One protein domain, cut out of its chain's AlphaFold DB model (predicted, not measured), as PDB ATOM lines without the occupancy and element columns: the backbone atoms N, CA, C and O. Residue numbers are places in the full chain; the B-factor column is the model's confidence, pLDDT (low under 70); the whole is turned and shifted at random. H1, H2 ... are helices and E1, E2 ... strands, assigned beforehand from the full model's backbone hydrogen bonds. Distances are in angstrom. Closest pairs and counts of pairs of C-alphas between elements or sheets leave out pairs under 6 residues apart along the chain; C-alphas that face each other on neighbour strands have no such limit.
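AT A GLANCE: This is residues 193 to 236 of the 236 residues of an uncharacterized protein of Daldinia sp. EC12 (UniProt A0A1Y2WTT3). The printed part is a flat, open run of chain: two short helices, H1 and then H2, lie along one side, a small two-stranded hairpin of E1 and E2 lies on the other, and a long link with no named element, residues 209 to 221, joins the two sides. The 44 residues hold two named helices and two named strands, in the order H1 H2 E1 E2; the sheet, E1 - E2, is antiparallel. The class is mixed, helices and strands, with under half of the residues in named elements. The whole is only just compact, close to loose, with a radius of gyration of the C-alphas of 11.1 A, and it spans 31 by 28 by 12 A.

HOW THE PARTS SIT: H1, residues 193 to 197, and H2, residues 201 to 208, are apart, though a tight link of 3 residues joins them. In both, each O i to N i+4 pair is within hydrogen-bond range. A long link of 13 residues leads from H2 to E1, residues 222 to 224. E1 and E2, residues 230 to 232, form a hairpin over a tight link of 5 residues. They are antiparallel, at 141 degrees between their directions. Of the C-alphas that face each other, 222 and 232 are 4.3 A apart. N 223 and O 231 are 2.8 A apart, and N 231 and O 223 2.9 A, both within hydrogen-bond range. H1 is apart from both strands, and H2 is apart from E2.

IN THESE COORDINATES: H1 begins at C-alpha 193, at (135.309, 173.292, 126.766), and measures 6.6 A from first to last C-alpha. H2 measures 10.5 A and ends at C-alpha 208, at (155.260, 186.917, 119.905). E1 measures 7.0 A. E2 measures 6.8 A and ends at C-alpha 232, at (160.884, 174.005, 127.689).

THE WHOLE: The two C-alphas farthest apart, those of Glu 193 and Asp 236, the chain's last residue, are 32.6 A apart. The printed part has no cut. The mean pLDDT of the printed part is 77.8; residues 212 to 213 and 235 to 236 are under 70.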
ATOM      1  N   GLU A 193     134.410 173.222 125.608       76.31
ATOM      2  CA  GLU A 193     135.309 173.292 126.766       76.31
ATOM      3  C   GLU A 193     136.789 173.219 126.350       76.31
ATOM      4  O   GLU A 193     137.615 174.016 126.801       76.31
ATOM      5  N   GLU A 194     137.131 172.318 125.427       73.19
ATOM      6  CA  GLU A 194     138.498 172.155 124.911       73.19
ATOM      7  C   GLU A 194     138.944 173.349 124.056       73.19
ATOM      8  O   GLU A 194     140.114 173.740 124.073       73.19
ATOM      9  N   VAL A 195     138.013 173.965 123.320       73.81
ATOM     10  CA  VAL A 195     138.278 175.169 122.515       73.81
ATOM     11  C   VAL A 195     138.725 176.340 123.397       73.81
ATOM     12  O   VAL A 195     139.564 177.135 122.967       73.81
ATOM     13  N   LEU A 196     138.191 176.447 124.617       72.50
ATOM     14  CA  LEU A 196     138.572 177.486 125.577       72.50
ATOM     15  C   LEU A 196     139.913 177.197 126.264       72.50
ATOM     16  O   LEU A 196     140.620 178.133 126.632       72.50
ATOM     17  N   ALA A 197     140.283 175.925 126.416       74.00
ATOM     18  CA  ALA A 197     141.541 175.532 127.048       74.00
ATOM     19  C   ALA A 197     142.774 175.805 126.166       74.00
ATOM     20  O   ALA A 197     143.871 176.032 126.683       74.00
ATOM     21  N   HIS A 198     142.613 175.786 124.839       72.00
ATOM     22  CA  HIS A 198     143.718 175.952 123.896       72.00
ATOM     23  C   HIS A 198     143.770 177.366 123.284       72.00
ATOM     24  O   HIS A 198     142.804 177.785 122.629       72.00
ATOM     25  N   PRO A 199     144.901 178.093 123.415       76.31
ATOM     26  CA  PRO A 199     145.047 179.419 122.814       76.31
ATOM     27  C   PRO A 199     144.990 179.345 121.283       76.31
ATOM     28  O   PRO A 199     145.393 178.341 120.688       76.31
ATOM     29  N   LEU A 200     144.493 180.405 120.639       80.06
ATOM     30  CA  LEU A 200     144.510 180.507 119.178       80.06
ATOM     31  C   LEU A 200     145.942 180.708 118.681       80.06
ATOM     32  O   LEU A 200     146.751 181.384 119.322       80.06
ATOM     33  N   LEU A 201     146.245 180.170 117.496       78.88
ATOM     34  CA  LEU A 201     147.532 180.429 116.853       78.88
ATOM     35  C   LEU A 201     147.744 181.934 116.603       78.88
ATOM     36  O   LEU A 201     148.861 182.421 116.761       78.88
ATOM     37  N   ASP A 202     146.674 182.664 116.280       79.19
ATOM     38  CA  ASP A 202     146.701 184.120 116.105       79.19
ATOM     39  C   ASP A 202     147.090 184.844 117.400       79.19
ATOM     40  O   ASP A 202     147.997 185.672 117.374       79.19
ATOM     41  N   ASP A 203     146.507 184.462 118.543       81.00
ATOM     42  CA  ASP A 203     146.841 185.050 119.852       81.00
ATOM     43  C   ASP A 203     148.319 184.835 120.199       81.00
ATOM     44  O   ASP A 203     148.994 185.724 120.732       81.00
ATOM     45  N   VAL A 204     148.835 183.644 119.878       81.19
ATOM     46  CA  VAL A 204     150.238 183.273 120.087       81.19
ATOM     47  C   VAL A 204     151.167 184.092 119.192       81.19
ATOM     48  O   VAL A 204     152.193 184.588 119.666       81.19
ATOM     49  N   LEU A 205     150.824 184.249 117.914       80.69
ATOM     50  CA  LEU A 205     151.612 185.034 116.965       80.69
ATOM     51  C   LEU A 205     151.592 186.522 117.319       80.69
ATOM     52  O   LEU A 205     152.643 187.163 117.304       80.69
ATOM     53  N   GLU A 206     150.433 187.059 117.690       82.88
ATOM     54  CA  GLU A 206     150.296 188.440 118.147       82.88
ATOM     55  C   GLU A 206     151.141 188.683 119.403       82.88
ATOM     56  O   GLU A 206     151.894 189.662 119.469       82.88
ATOM     57  N   PHE A 207     151.100 187.753 120.362       83.12
ATOM     58  CA  PHE A 207     151.907 187.847 121.575       83.12
ATOM     59  C   PHE A 207     153.403 187.882 121.240       83.12
ATOM     60  O   PHE A 207     154.122 188.762 121.725       83.12
ATOM     61  N   GLN A 208     153.865 186.985 120.362       81.88
ATOM     62  CA  GLN A 208     155.260 186.917 119.905       81.88
ATOM     63  C   GLN A 208     155.716 188.178 119.163       81.88
ATOM     64  O   GLN A 208     156.872 188.580 119.302       81.88
ATOM     65  N   GLN A 209     154.831 188.816 118.396       82.75
ATOM     66  CA  GLN A 209     155.147 190.007 117.600       82.75
ATOM     67  C   GLN A 209     155.168 191.312 118.403       82.75
ATOM     68  O   GLN A 209     155.472 192.364 117.845       82.75
ATOM     69  N   GLY A 210     154.884 191.271 119.706       76.31
ATOM     70  CA  GLY A 210     154.858 192.481 120.526       76.31
ATOM     71  C   GLY A 210     153.463 193.075 120.717       76.31
ATOM     72  O   GLY A 210     153.360 194.144 121.314       76.31
ATOM     73  N   GLY A 211     152.406 192.401 120.253       73.94
ATOM     74  CA  GLY A 211     151.028 192.866 120.381       73.94
ATOM     75  C   GLY A 211     150.538 192.953 121.830       73.94
ATOM     76  O   GLY A 211     151.209 192.508 122.770       73.94
ATOM     77  N   ASN A 212     149.355 193.551 121.991       67.56
ATOM     78  CA  ASN A 212     148.708 193.805 123.283       67.56
ATOM     79  C   ASN A 212     147.934 192.586 123.820       67.56
ATOM     80  O   ASN A 212     147.212 192.714 124.811       67.56
ATOM     81  N   SER A 213     148.046 191.423 123.172       67.75
ATOM     82  CA  SER A 213     147.344 190.215 123.594       67.75
ATOM     83  C   SER A 213     147.816 189.741 124.975       67.75
ATOM     84  O   SER A 213     148.985 189.863 125.361       67.75
ATOM     85  N   THR A 214     146.874 189.217 125.760       73.50
ATOM     86  CA  THR A 214     147.167 188.596 127.056       73.50
ATOM     87  C   THR A 214     148.071 187.383 126.859       73.50
ATOM     88  O   THR A 214     147.926 186.674 125.866       73.50
ATOM     89  N   LYS A 215     148.988 187.122 127.806       76.75
ATOM     90  CA  LYS A 215     149.922 185.984 127.733       76.75
ATOM     91  C   LYS A 215     149.131 184.686 127.477       76.75
ATOM     92  O   LYS A 215     148.359 184.300 128.356       76.75
ATOM     93  N   PRO A 216     149.291 184.029 126.315       79.88
ATOM     94  CA  PRO A 216     148.535 182.824 126.002       79.88
ATOM     95  C   PRO A 216     148.978 181.680 126.915       79.88
ATOM     96  O   PRO A 216     150.146 181.607 127.309       79.88
ATOM     97  N   ILE A 217     148.056 180.773 127.239       79.31
ATOM     98  CA  ILE A 217     148.345 179.613 128.090       79.31
ATOM     99  C   ILE A 217     149.392 178.742 127.375       79.31
ATOM    100  O   ILE A 217     149.135 178.288 126.259       79.31
ATOM    101  N   PRO A 218     150.588 178.531 127.950       77.81
ATOM    102  CA  PRO A 218     151.595 177.711 127.301       77.81
ATOM    103  C   PRO A 218     151.185 176.226 127.322       77.81
ATOM    104  O   PRO A 218     150.511 175.782 128.254       77.81
ATOM    105  N   PRO A 219     151.598 175.438 126.316       77.69
ATOM    106  CA  PRO A 219     151.440 173.992 126.344       77.69
ATOM    107  C   PRO A 219     152.208 173.372 127.520       77.69
ATOM    108  O   PRO A 219     153.221 173.905 127.977       77.69
ATOM    109  N   VAL A 220     151.725 172.220 127.990       76.50
ATOM    110  CA  VAL A 220     152.303 171.484 129.126       76.50
ATOM    111  C   VAL A 220     153.799 171.232 128.900       76.50
ATOM    112  O   VAL A 220     154.201 170.802 127.821       76.50
ATOM    113  N   GLY A 221     154.621 171.517 129.914       80.44
ATOM    114  CA  GLY A 221     156.083 171.374 129.849       80.44
ATOM    115  C   GLY A 221     156.822 172.554 129.205       80.44
ATOM    116  O   GLY A 221     158.045 172.506 129.084       80.44
ATOM    117  N   TYR A 222     156.122 173.624 128.816       84.31
ATOM    118  CA  TYR A 222     156.731 174.840 128.276       84.31
ATOM    119  C   TYR A 222     156.340 176.079 129.087       84.31
ATOM    120  O   TYR A 222     155.258 176.159 129.667       84.31
ATOM    121  N   ARG A 223     157.221 177.082 129.090       86.06
ATOM    122  CA  ARG A 223     156.975 178.415 129.651       86.06
ATOM    123  C   ARG A 223     157.293 179.504 128.631       86.06
ATOM    124  O   ARG A 223     158.081 179.300 127.710       86.06
ATOM    125  N   TRP A 224     156.684 180.671 128.809       83.38
ATOM    126  CA  TRP A 224     157.035 181.867 128.048       83.38
ATOM    127  C   TRP A 224     158.199 182.593 128.720       83.38
ATOM    128  O   TRP A 224     158.078 183.003 129.873       83.38
ATOM    129  N   ASP A 225     159.290 182.784 127.987       84.38
ATOM    130  CA  ASP A 225     160.405 183.637 128.397       84.38
ATOM    131  C   ASP A 225     160.044 185.129 128.307       84.38
ATOM    132  O   ASP A 225     159.129 185.525 127.579       84.38
ATOM    133  N   ASP A 226     160.853 185.987 128.938       81.44
ATOM    134  CA  ASP A 226     160.737 187.455 128.852       81.44
ATOM    135  C   ASP A 226     160.850 187.982 127.413       81.44
ATOM    136  O   ASP A 226     160.294 189.022 127.061       81.44
ATOM    137  N   LYS A 227     161.509 187.214 126.536       81.75
ATOM    138  CA  LYS A 227     161.600 187.474 125.088       81.75
ATOM    139  C   LYS A 227     160.367 187.001 124.308       81.75
ATOM    140  O   LYS A 227     160.422 186.941 123.081       81.75
ATOM    141  N   ARG A 228     159.288 186.621 125.002       79.81
ATOM    142  CA  ARG A 228     158.036 186.090 124.442       79.81
ATOM    143  C   ARG A 228     158.241 184.855 123.558       79.81
ATOM    144  O   ARG A 228     157.509 184.635 122.600       79.81
ATOM    145  N   LYS A 229     159.246 184.035 123.877       82.00
ATOM    146  CA  LYS A 229     159.516 182.753 123.207       82.00
ATOM    147  C   LYS A 229     159.107 181.599 124.115       82.00
ATOM    148  O   LYS A 229     159.258 181.696 125.326       82.00
ATOM    149  N   LEU A 230     158.594 180.526 123.518       81.56
ATOM    150  CA  LEU A 230     158.316 179.279 124.226       81.56
ATOM    151  C   LEU A 230     159.629 178.548 124.486       81.56
ATOM    152  O   LEU A 230     160.350 178.223 123.539       81.56
ATOM    153  N   VAL A 231     159.918 178.286 125.755       84.00
ATOM    154  CA  VAL A 231     161.096 177.543 126.206       84.00
ATOM    155  C   VAL A 231     160.631 176.355 127.047       84.00
ATOM    156  O   VAL A 231     159.697 176.510 127.839       84.00
ATOM    157  N   PRO A 232     161.207 175.154 126.855       85.25
ATOM    158  CA  PRO A 232     160.884 174.005 127.689       85.25
ATOM    159  C   PRO A 232     161.238 174.302 129.149       85.25
ATOM    160  O   PRO A 232     162.265 174.919 129.437       85.25
ATOM    161  N   ILE A 233     160.378 173.878 130.071       83.56
ATOM    162  CA  ILE A 233     160.667 173.922 131.503       83.56
ATOM    163  C   ILE A 233     161.722 172.838 131.736       83.56
ATOM    164  O   ILE A 233     161.418 171.654 131.618       83.56
ATOM    165  N   SER A 234     162.973 173.226 131.979       77.12
ATOM    166  CA  SER A 234     163.970 172.295 132.499       77.12
ATOM    167  C   SER A 234     163.520 171.879 133.898       77.12
ATOM    168  O   SER A 234     163.365 172.737 134.765       77.12
ATOM    169  N   GLU A 235     163.225 170.592 134.084       60.44
ATOM    170  CA  GLU A 235     163.119 169.997 135.415       60.44
ATOM    171  C   GLU A 235     164.522 170.056 136.034       60.44
ATOM    172  O   GLU A 235     165.429 169.375 135.553       60.44
ATOM    173  N   ASP A 236     164.709 170.951 137.008       48.91
ATOM    174  CA  ASP A 236     165.856 170.931 137.926       48.91
ATOM    175  C   ASP A 236     165.633 169.872 139.018       48.91
ATOM    176  O   ASP A 236     164.477 169.752 139.498       48.91
TER     177      ASP A 236